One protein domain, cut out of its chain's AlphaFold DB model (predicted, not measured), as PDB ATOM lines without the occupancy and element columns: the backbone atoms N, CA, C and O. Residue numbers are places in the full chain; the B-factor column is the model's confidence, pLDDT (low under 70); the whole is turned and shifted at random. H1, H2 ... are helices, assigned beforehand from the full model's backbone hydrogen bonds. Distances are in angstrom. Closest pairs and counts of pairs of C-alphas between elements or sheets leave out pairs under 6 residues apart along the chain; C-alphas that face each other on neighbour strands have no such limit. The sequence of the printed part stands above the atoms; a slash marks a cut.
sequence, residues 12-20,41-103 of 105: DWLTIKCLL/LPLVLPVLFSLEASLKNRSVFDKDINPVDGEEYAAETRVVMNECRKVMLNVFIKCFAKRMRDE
ATOM      1  N   ASP A  12      -0.964  12.515 -33.817       93.81
ATOM      2  CA  ASP A  12      -0.413  13.852 -34.066       93.81
ATOM      3  C   ASP A  12      -0.237  14.079 -35.572       93.81
ATOM      4  O   ASP A  12      -0.621  15.119 -36.104       93.81
ATOM      5  N   TRP A  13       0.274  13.073 -36.288       95.06
ATOM      6  CA  TRP A  13       0.414  13.120 -37.743       95.06
ATOM      7  C   TRP A  13      -0.925  13.230 -38.470       95.06
ATOM      8  O   TRP A  13      -1.038  14.024 -39.406       95.06
ATOM      9  N   LEU A  14      -1.937  12.463 -38.055       96.38
ATOM     10  CA  LEU A  14      -3.282  12.571 -38.621       96.38
ATOM     11  C   LEU A  14      -3.863  13.969 -38.378       96.38
ATOM     12  O   LEU A  14      -4.372  14.598 -39.303       96.38
ATOM     13  N   THR A  15      -3.724  14.479 -37.155       96.44
ATOM     14  CA  THR A  15      -4.185  15.820 -36.780       96.44
ATOM     15  C   THR A  15      -3.509  16.893 -37.632       96.44
ATOM     16  O   THR A  15      -4.190  17.764 -38.170       96.44
ATOM     17  N   ILE A  16      -2.189  16.806 -37.834       96.12
ATOM     18  CA  ILE A  16      -1.439  17.722 -38.705       96.12
ATOM     19  C   ILE A  16      -1.961  17.663 -40.145       96.12
ATOM     20  O   ILE A  16      -2.178  18.715 -40.745       96.12
ATOM     21  N   LYS A  17      -2.206  16.469 -40.701       96.75
ATOM     22  CA  LYS A  17      -2.770  16.330 -42.057       96.75
ATOM     23  C   LYS A  17      -4.138  16.998 -42.170       96.75
ATOM     24  O   LYS A  17      -4.333  17.831 -43.049       96.75
ATOM     25  N   CYS A  18      -5.042  16.721 -41.235       97.44
ATOM     26  CA  CYS A  18      -6.358  17.353 -41.210       97.44
ATOM     27  C   CYS A  18      -6.259  18.882 -41.057       97.44
ATOM     28  O   CYS A  18      -7.009  19.614 -41.700       97.44
ATOM     29  N   LEU A  19      -5.330  19.389 -40.240       97.19
ATOM     30  CA  LEU A  19      -5.075  20.829 -40.113       97.19
ATOM     31  C   LEU A  19      -4.596  21.438 -41.432       97.19
ATOM     32  O   LEU A  19      -5.105  22.487 -41.825       97.19
ATOM     33  N   LEU A  20      -3.673  20.786 -42.141       97.50
ATOM     34  CA  LEU A  20      -3.239  21.228 -43.468       97.50
ATOM     35  C   LEU A  20      -4.417  21.266 -44.445       97.50
ATOM     36  O   LEU A  20      -4.605  22.269 -45.131       97.50
ATOM     37  N   LEU A  41     -14.222  43.732 -56.227       75.31
ATOM     38  CA  LEU A  41     -15.277  42.873 -55.668       75.31
ATOM     39  C   LEU A  41     -15.602  41.637 -56.538       75.31
ATOM     40  O   LEU A  41     -15.698  40.548 -55.968       75.31
ATOM     41  N   PRO A  42     -15.678  41.733 -57.886       79.88
ATOM     42  CA  PRO A  42     -15.884  40.568 -58.749       79.88
ATOM     43  C   PRO A  42     -14.772  39.512 -58.681       79.88
ATOM     44  O   PRO A  42     -15.027  38.353 -58.990       79.88
ATOM     45  N   LEU A  43     -13.555  39.884 -58.271       79.06
ATOM     46  CA  LEU A  43     -12.445  38.950 -58.059       79.06
ATOM     47  C   LEU A  43     -12.457  38.368 -56.641       79.06
ATOM     48  O   LEU A  43     -12.156  37.193 -56.450       79.06
ATOM     49  N   VAL A  44     -12.833  39.170 -55.644       84.44
ATOM     50  CA  VAL A  44     -12.815  38.763 -54.230       84.44
ATOM     51  C   VAL A  44     -13.981  37.832 -53.887       84.44
ATOM     52  O   VAL A  44     -13.790  36.836 -53.190       84.44
ATOM     53  N   LEU A  45     -15.194  38.126 -54.370       87.31
ATOM     54  CA  LEU A  45     -16.398  37.375 -53.997       87.31
ATOM     55  C   LEU A  45     -16.337  35.884 -54.379       87.31
ATOM     56  O   LEU A  45     -16.614  35.062 -53.502       87.31
ATOM     57  N   PRO A  46     -15.938  35.484 -55.606       88.31
ATOM     58  CA  PRO A  46     -15.829  34.067 -55.962       88.31
ATOM     59  C   PRO A  46     -14.856  33.299 -55.063       88.31
ATOM     60  O   PRO A  46     -15.132  32.169 -54.657       88.31
ATOM     61  N   VAL A  47     -13.739  33.934 -54.707       89.38
ATOM     62  CA  VAL A  47     -12.707  33.352 -53.846       89.38
ATOM     63  C   VAL A  47     -13.243  33.148 -52.423       89.38
ATOM     64  O   VAL A  47     -13.078  32.073 -51.842       89.38
ATOM     65  N   LEU A  48     -13.980  34.126 -51.884       90.38
ATOM     66  CA  LEU A  48     -14.646  33.995 -50.583       90.38
ATOM     67  C   LEU A  48     -15.761  32.937 -50.591       90.38
ATOM     68  O   LEU A  48     -15.868  32.173 -49.631       90.38
ATOM     69  N   PHE A  49     -16.561  32.836 -51.657       90.62
ATOM     70  CA  PHE A  49     -17.571  31.776 -51.786       90.62
ATOM     71  C   PHE A  49     -16.938  30.381 -51.832       90.62
ATOM     72  O   PHE A  49     -17.454  29.454 -51.208       90.62
ATOM     73  N   SER A  50     -15.809  30.228 -52.527       91.31
ATOM     74  CA  SER A  50     -15.063  28.965 -52.572       91.31
ATOM     75  C   SER A  50     -14.543  28.556 -51.188       91.31
ATOM     76  O   SER A  50     -14.692  27.401 -50.769       91.31
ATOM     77  N   LEU A  51     -14.008  29.518 -50.428       93.44
ATOM     78  CA  LEU A  51     -13.585  29.298 -49.045       93.44
ATOM     79  C   LEU A  51     -14.768  28.918 -48.144       93.44
ATOM     80  O   LEU A  51     -14.676  27.960 -47.375       93.44
ATOM     81  N   GLU A  52     -15.906  29.607 -48.268       94.19
ATOM     82  CA  GLU A  52     -17.121  29.278 -47.518       94.19
ATOM     83  C   GLU A  52     -17.620  27.859 -47.831       94.19
ATOM     84  O   GLU A  52     -17.957  27.104 -46.918       94.19
ATOM     85  N   ALA A  53     -17.647  27.477 -49.111       93.62
ATOM     86  CA  ALA A  53     -18.045  26.140 -49.543       93.62
ATOM     87  C   ALA A  53     -17.118  25.064 -48.958       93.62
ATOM     88  O   ALA A  53     -17.597  24.054 -48.434       93.62
ATOM     89  N   SER A  54     -15.807  25.319 -48.960       94.50
ATOM     90  CA  SER A  54     -14.802  24.438 -48.355       94.50
ATOM     91  C   SER A  54     -15.027  24.276 -46.849       94.50
ATOM     92  O   SER A  54     -15.032  23.159 -46.336       94.50
ATOM     93  N   LEU A  55     -15.310  25.370 -46.136       95.50
ATOM     94  CA  LEU A  55     -15.594  25.346 -44.699       95.50
ATOM     95  C   LEU A  55     -16.943  24.701 -44.359       95.50
ATOM     96  O   LEU A  55     -17.084  24.120 -43.283       95.50
ATOM     97  N   LYS A  56     -17.948  24.776 -45.241       95.94
ATOM     98  CA  LYS A  56     -19.249  24.102 -45.070       95.94
ATOM     99  C   LYS A  56     -19.176  22.596 -45.324       95.94
ATOM    100  O   LYS A  56     -20.038  21.868 -44.827       95.94
ATOM    101  N   ASN A  57     -18.161  22.129 -46.048       96.56
ATOM    102  CA  ASN A  57     -17.980  20.719 -46.350       96.56
ATOM    103  C   ASN A  57     -17.665  19.903 -45.079       96.56
ATOM    104  O   ASN A  57     -16.589  20.012 -44.494       96.56
ATOM    105  N   ARG A  58     -18.610  19.061 -44.643       95.38
ATOM    106  CA  ARG A  58     -18.457  18.214 -43.444       95.38
ATOM    107  C   ARG A  58     -17.575  16.986 -43.679       95.38
ATOM    108  O   ARG A  58     -17.043  16.455 -42.711       95.38
ATOM    109  N   SER A  59     -17.404  16.574 -44.934       96.31
ATOM    110  CA  SER A  59     -16.554  15.453 -45.353       96.31
ATOM    111  C   SER A  59     -15.160  15.902 -45.801       96.31
ATOM    112  O   SER A  59     -14.426  15.144 -46.431       96.31
ATOM    113  N   VAL A  60     -14.754  17.139 -45.482       96.69
ATOM    114  CA  VAL A  60     -13.465  17.699 -45.927       96.69
ATOM    115  C   VAL A  60     -12.255  16.869 -45.469       96.69
ATOM    116  O   VAL A  60     -11.259  16.818 -46.179       96.69
ATOM    117  N   PHE A  61     -12.366  16.161 -44.341       97.31
ATOM    118  CA  PHE A  61     -11.294  15.333 -43.772       97.31
ATOM    119  C   PHE A  61     -11.354  13.856 -44.182       97.31
ATOM    120  O   PHE A  61     -10.467  13.091 -43.817       97.31
ATOM    121  N   ASP A  62     -12.373  13.424 -44.929       96.38
ATOM    122  CA  ASP A  62     -12.582  12.000 -45.224       96.38
ATOM    123  C   ASP A  62     -11.394  11.389 -45.974       96.38
ATOM    124  O   ASP A  62     -11.008  10.255 -45.711       96.38
ATOM    125  N   LYS A  63     -10.751  12.161 -46.856       95.88
ATOM    126  CA  LYS A  63      -9.551  11.710 -47.577       95.88
ATOM    127  C   LYS A  63      -8.373  11.401 -46.649       95.88
ATOM    128  O   LYS A  63      -7.590  10.510 -46.964       95.88
ATOM    129  N   ASP A  64      -8.260  12.116 -45.533       96.06
ATOM    130  CA  ASP A  64      -7.166  11.960 -44.573       96.06
ATOM    131  C   ASP A  64      -7.483  10.902 -43.509       96.06
ATOM    132  O   ASP A  64      -6.584  10.182 -43.080       96.06
ATOM    133  N   ILE A  65      -8.754  10.799 -43.098       96.25
ATOM    134  CA  ILE A  65      -9.188   9.954 -41.975       96.25
ATOM    135  C   ILE A  65      -9.607   8.553 -42.428       96.25
ATOM    136  O   ILE A  65      -9.258   7.584 -41.762       96.25
ATOM    137  N   ASN A  66     -10.292   8.404 -43.567       96.00
ATOM    138  CA  ASN A  66     -10.774   7.094 -44.024       96.00
ATOM    139  C   ASN A  66      -9.668   6.022 -44.150       96.00
ATOM    140  O   ASN A  66      -9.950   4.866 -43.841       96.00
ATOM    141  N   PRO A  67      -8.416   6.346 -44.545       95.81
ATOM    142  CA  PRO A  67      -7.330   5.363 -44.574       95.81
ATOM    143  C   PRO A  67      -6.969   4.755 -43.210       95.81
ATOM    144  O   PRO A  67      -6.304   3.725 -43.173       95.81
ATOM    145  N   VAL A  68      -7.367   5.394 -42.107       94.50
ATOM    146  CA  VAL A  68      -7.049   4.992 -40.728       94.50
ATOM    147  C   VAL A  68      -8.305   4.837 -39.862       94.50
ATOM    148  O   VAL A  68      -8.199   4.785 -38.647       94.50
ATOM    149  N   ASP A  69      -9.499   4.742 -40.457       88.56
ATOM    150  CA  ASP A  69     -10.790   4.756 -39.736       88.56
ATOM    151  C   ASP A  69     -10.963   3.568 -38.759       88.56
ATOM    152  O   ASP A  69     -11.799   3.620 -37.862       88.56
ATOM    153  N   GLY A  70     -10.157   2.507 -38.908       88.31
ATOM    154  CA  GLY A  70     -10.095   1.371 -37.980       88.31
ATOM    155  C   GLY A  70      -9.257   1.612 -36.717       88.31
ATOM    156  O   GLY A  70      -9.233   0.760 -35.833       88.31
ATOM    157  N   GLU A  71      -8.564   2.746 -36.627       92.81
ATOM    158  CA  GLU A  71      -7.732   3.121 -35.488       92.81
ATOM    159  C   GLU A  71      -8.543   3.905 -34.447       92.81
ATOM    160  O   GLU A  71      -9.326   4.794 -34.788       92.81
ATOM    161  N   GLU A  72      -8.302   3.652 -33.157       90.25
ATOM    162  CA  GLU A  72      -9.042   4.290 -32.053       90.25
ATOM    163  C   GLU A  72      -8.974   5.831 -32.107       90.25
ATOM    164  O   GLU A  72      -9.968   6.525 -31.883       90.25
ATOM    165  N   TYR A  73      -7.819   6.379 -32.497       91.75
ATOM    166  CA  TYR A  73      -7.586   7.824 -32.568       91.75
ATOM    167  C   TYR A  73      -8.267   8.518 -33.762       91.75
ATOM    168  O   TYR A  73      -8.357   9.752 -33.790       91.75
ATOM    169  N   ALA A  74      -8.738   7.775 -34.770       94.25
ATOM    170  CA  ALA A  74      -9.312   8.356 -35.983       94.25
ATOM    171  C   ALA A  74     -10.664   9.028 -35.710       94.25
ATOM    172  O   ALA A  74     -10.903  10.157 -36.151       94.25
ATOM    173  N   ALA A  75     -11.519   8.374 -34.917       93.75
ATOM    174  CA  ALA A  75     -12.824   8.903 -34.529       93.75
ATOM    175  C   ALA A  75     -12.695  10.180 -33.682       93.75
ATOM    176  O   ALA A  75     -13.369  11.176 -33.957       93.75
ATOM    177  N   GLU A  76     -11.783  10.186 -32.704       94.19
ATOM    178  CA  GLU A  76     -11.502  11.368 -31.880       94.19
ATOM    179  C   GLU A  76     -11.003  12.533 -32.746       94.19
ATOM    180  O   GLU A  76     -11.548  13.642 -32.690       94.19
ATOM    181  N   THR A  77     -10.028  12.271 -33.623       95.81
ATOM    182  CA  THR A  77      -9.474  13.291 -34.525       95.81
ATOM    183  C   THR A  77     -10.556  13.869 -35.439       95.81
ATOM    184  O   THR A  77     -10.620  15.083 -35.637       95.81
ATOM    185  N   ARG A  78     -11.470  13.032 -35.951       96.81
ATOM    186  CA  ARG A  78     -12.607  13.462 -36.781       96.81
ATOM    187  C   ARG A  78     -13.526  14.436 -36.048       96.81
ATOM    188  O   ARG A  78     -13.975  15.413 -36.656       96.81
ATOM    189  N   VAL A  79     -13.819  14.172 -34.774       96.00
ATOM    190  CA  VAL A  79     -14.665  15.038 -33.941       96.00
ATOM    191  C   VAL A  79     -13.974  16.378 -33.710       96.00
ATOM    192  O   VAL A  79     -14.541  17.416 -34.058       96.00
ATOM    193  N   VAL A  80     -12.732  16.364 -33.214       96.56
ATOM    194  CA  VAL A  80     -11.971  17.587 -32.904       96.56
ATOM    195  C   VAL A  80     -11.813  18.463 -34.146       96.56
ATOM    196  O   VAL A  80     -12.129  19.653 -34.117       96.56
ATOM    197  N   MET A  81     -11.418  17.876 -35.278       97.38
ATOM    198  CA  MET A  81     -11.205  18.625 -36.516       97.38
ATOM    199  C   MET A  81     -12.501  19.213 -37.085       97.38
ATOM    200  O   MET A  81     -12.491  20.317 -37.640       97.38
ATOM    201  N   ASN A  82     -13.640  18.536 -36.909       97.75
ATOM    202  CA  ASN A  82     -14.937  19.100 -37.276       97.75
ATOM    203  C   ASN A  82     -15.353  20.273 -36.384       97.75
ATOM    204  O   ASN A  82     -15.964  21.215 -36.895       97.75
ATOM    205  N   GLU A  83     -15.016  20.252 -35.096       97.81
ATOM    206  CA  GLU A  83     -15.215  21.412 -34.223       97.81
ATOM    207  C   GLU A  83     -14.312  22.580 -34.637       97.81
ATOM    208  O   GLU A  83     -14.807  23.697 -34.808       97.81
ATOM    209  N   CYS A  84     -13.034  22.335 -34.943       97.56
ATOM    210  CA  CYS A  84     -12.143  23.360 -35.495       97.56
ATOM    211  C   CYS A  84     -12.708  23.980 -36.784       97.56
ATOM    212  O   CYS A  84     -12.774  25.205 -36.911       97.56
ATOM    213  N   ARG A  85     -13.193  23.148 -37.716       97.94
ATOM    214  CA  ARG A  85     -13.847  23.605 -38.952       97.94
ATOM    215  C   ARG A  85     -15.071  24.474 -38.655       97.94
ATOM    216  O   ARG A  85     -15.227  25.527 -39.271       97.94
ATOM    217  N   LYS A  86     -15.936  24.069 -37.716       97.81
ATOM    218  CA  LYS A  86     -17.106  24.867 -37.302       97.81
ATOM    219  C   LYS A  86     -16.690  26.217 -36.720       97.81
ATOM    220  O   LYS A  86     -17.300  27.228 -37.063       97.81
ATOM    221  N   VAL A  87     -15.658  26.255 -35.874       97.62
ATOM    222  CA  VAL A  87     -15.128  27.505 -35.309       97.62
ATOM    223  C   VAL A  87     -14.626  28.426 -36.422       97.62
ATOM    224  O   VAL A  87     -15.025  29.590 -36.464       97.62
ATOM    225  N   MET A  88     -13.835  27.912 -37.367       95.75
ATOM    226  CA  MET A  88     -13.357  28.700 -38.509       95.75
ATOM    227  C   MET A  88     -14.499  29.197 -39.401       95.75
ATOM    228  O   MET A  88     -14.502  30.362 -39.791       95.75
ATOM    229  N   LEU A  89     -15.509  28.361 -39.668       95.81
ATOM    230  CA  LEU A  89     -16.710  28.769 -40.400       95.81
ATOM    231  C   LEU A  89     -17.455  29.898 -39.676       95.81
ATOM    232  O   LEU A  89     -17.872  30.866 -40.307       95.81
ATOM    233  N   ASN A  90     -17.592  29.817 -38.352       95.50
ATOM    234  CA  ASN A  90     -18.237  30.864 -37.563       95.50
ATOM    235  C   ASN A  90     -17.462  32.186 -37.621       95.50
ATOM    236  O   ASN A  90     -18.077  33.247 -37.744       95.50
ATOM    237  N   VAL A  91     -16.128  32.137 -37.552       94.19
ATOM    238  CA  VAL A  91     -15.278  33.325 -37.730       94.19
ATOM    239  C   VAL A  91     -15.462  33.900 -39.135       94.19
ATOM    240  O   VAL A  91     -15.751  35.087 -39.266       94.19
ATOM    241  N   PHE A  92     -15.404  33.061 -40.173       93.38
ATOM    242  CA  PHE A  92     -15.631  33.474 -41.558       93.38
ATOM    243  C   PHE A  92     -16.989  34.171 -41.731       93.38
ATOM    244  O   PHE A  92     -17.061  35.277 -42.266       93.38
ATOM    245  N   ILE A  93     -18.070  33.574 -41.218       92.25
ATOM    246  CA  ILE A  93     -19.423  34.134 -41.317       92.25
ATOM    247  C   ILE A  93     -19.506  35.499 -40.627       92.25
ATOM    248  O   ILE A  93     -20.070  36.437 -41.194       92.25
ATOM    249  N   LYS A  94     -18.923  35.636 -39.429       91.50
ATOM    250  CA  LYS A  94     -18.883  36.914 -38.702       91.50
ATOM    251  C   LYS A  94     -18.120  37.990 -39.474       91.50
ATOM    252  O   LYS A  94     -18.543  39.143 -39.477       91.50
ATOM    253  N   CYS A  95     -17.024  37.626 -40.134       89.00
ATOM    254  CA  CYS A  95     -16.187  38.566 -40.876       89.00
ATOM    255  C   CYS A  95     -16.784  38.966 -42.234       89.00
ATOM    256  O   CYS A  95     -16.687  40.134 -42.617       89.00
ATOM    257  N   PHE A  96     -17.399  38.032 -42.962       85.69
ATOM    258  CA  PHE A  96     -17.698  38.224 -44.386       85.69
ATOM    259  C   PHE A  96     -19.176  38.070 -44.753       85.69
ATOM    260  O   PHE A  96     -19.644  38.768 -45.646       85.69
ATOM    261  N   ALA A  97     -19.964  37.248 -44.055       75.19
ATOM    262  CA  ALA A  97     -21.290  36.871 -44.557       75.19
ATOM    263  C   ALA A  97     -22.322  38.010 -44.553       75.19
ATOM    264  O   ALA A  97     -23.245  37.983 -45.360       75.19
ATOM    265  N   LYS A  98     -22.191  39.012 -43.672       72.25
ATOM    266  CA  LYS A  98     -23.013  40.233 -43.766       72.25
ATOM    267  C   LYS A  98     -22.672  41.008 -45.046       72.25
ATOM    268  O   LYS A  98     -23.545  41.274 -45.855       72.25
ATOM    269  N   ARG A  99     -21.376  41.237 -45.275       68.88
ATOM    270  CA  ARG A  99     -20.844  41.985 -46.425       68.88
ATOM    271  C   ARG A  99     -21.122  41.304 -47.767       68.88
ATOM    272  O   ARG A  99     -21.303  41.984 -48.758       68.88
ATOM    273  N   MET A 100     -21.187  39.975 -47.793       70.75
ATOM    274  CA  MET A 100     -21.495  39.210 -49.008       70.75
ATOM    275  C   MET A 100     -22.994  39.181 -49.360       70.75
ATOM    276  O   MET A 100     -23.330  38.821 -50.483       70.75
ATOM    277  N   ARG A 101     -23.901  39.492 -48.417       66.50
ATOM    278  CA  ARG A 101     -25.364  39.456 -48.629       66.50
ATOM    279  C   ARG A 101     -25.979  40.808 -48.974       66.50
ATOM    280  O   ARG A 101     -27.068  40.826 -49.536       66.50
ATOM    281  N   ASP A 102     -25.302  41.895 -48.624       63.62
ATOM    282  CA  ASP A 102     -25.806  43.259 -48.804       63.62
ATOM    283  C   ASP A 102     -25.524  43.814 -50.223       63.62
ATOM    284  O   ASP A 102     -25.945  44.923 -50.540       63.62
ATOM    285  N   GLU A 103     -24.850  43.049 -51.093       57.00
ATOM    286  CA  GLU A 103     -24.485  43.464 -52.456       57.00
ATOM    287  C   GLU A 103     -25.523  43.016 -53.509       57.00
ATOM    288  O   GLU A 103     -26.012  41.878 -53.452       57.00
TER     289      GLU A 103
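Overview. This is residues 12 to 20 and 41 to 103 of the 105 residues of an uncharacterized protein of Phytophthora infestans (UniProt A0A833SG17). One long helix, H4, makes the length of a rod, with short H1 and H3 packed along its first part and H2 along its later part. The printed part has 72 residues, 62 of them in four named helices in the order H1 to H4, with no named strand; its class is all helix, and the whole is loose, with a radius of gyration of the C-alphas of 14.8 A and spans of 47 by 19 by 16 A.

Arrangement. H1, residues 12 to 20, touches residues 74 to 81 of the hub H4, residues 72 to 101; closest C-alphas Thr 15 and Thr 77, 6.3 A. H2, residues 41 to 56, touches H4 opposite ways at a shallow tilt of 29 degrees; closest C-alphas Leu 55 and Leu 89, 5.6 A. H3, residues 62 to 68, touches H1; closest C-alphas Cys 18 and Asp 64, 6.4 A. H3 and H4, a hairpin, only just touch, with 3 pairs of C-alphas within 8 A, the closest Ile 65 and Ala 74, 6.2 A. O i to N i+4 pairs are within hydrogen-bond range throughout H1, 10 of 12 in H2, 23 of 26 in H4 and 1 of 3 in H3, where 2 of 4 O i to N i+3 pairs are.

Along the chain. H1 begins at C-alpha 12 (-0.413, 13.852, -34.066). H4, 42.2 A long with a kink of 47 degrees near residue 95, ends at C-alpha 101 (-25.364, 39.456, -48.629).

Size, cuts and confidence. Residues 21 to 40 are not printed, a gap of 27.6 A between C-alphas 20 and 41. Residues 99 and 101 to 103 have pLDDT under 70.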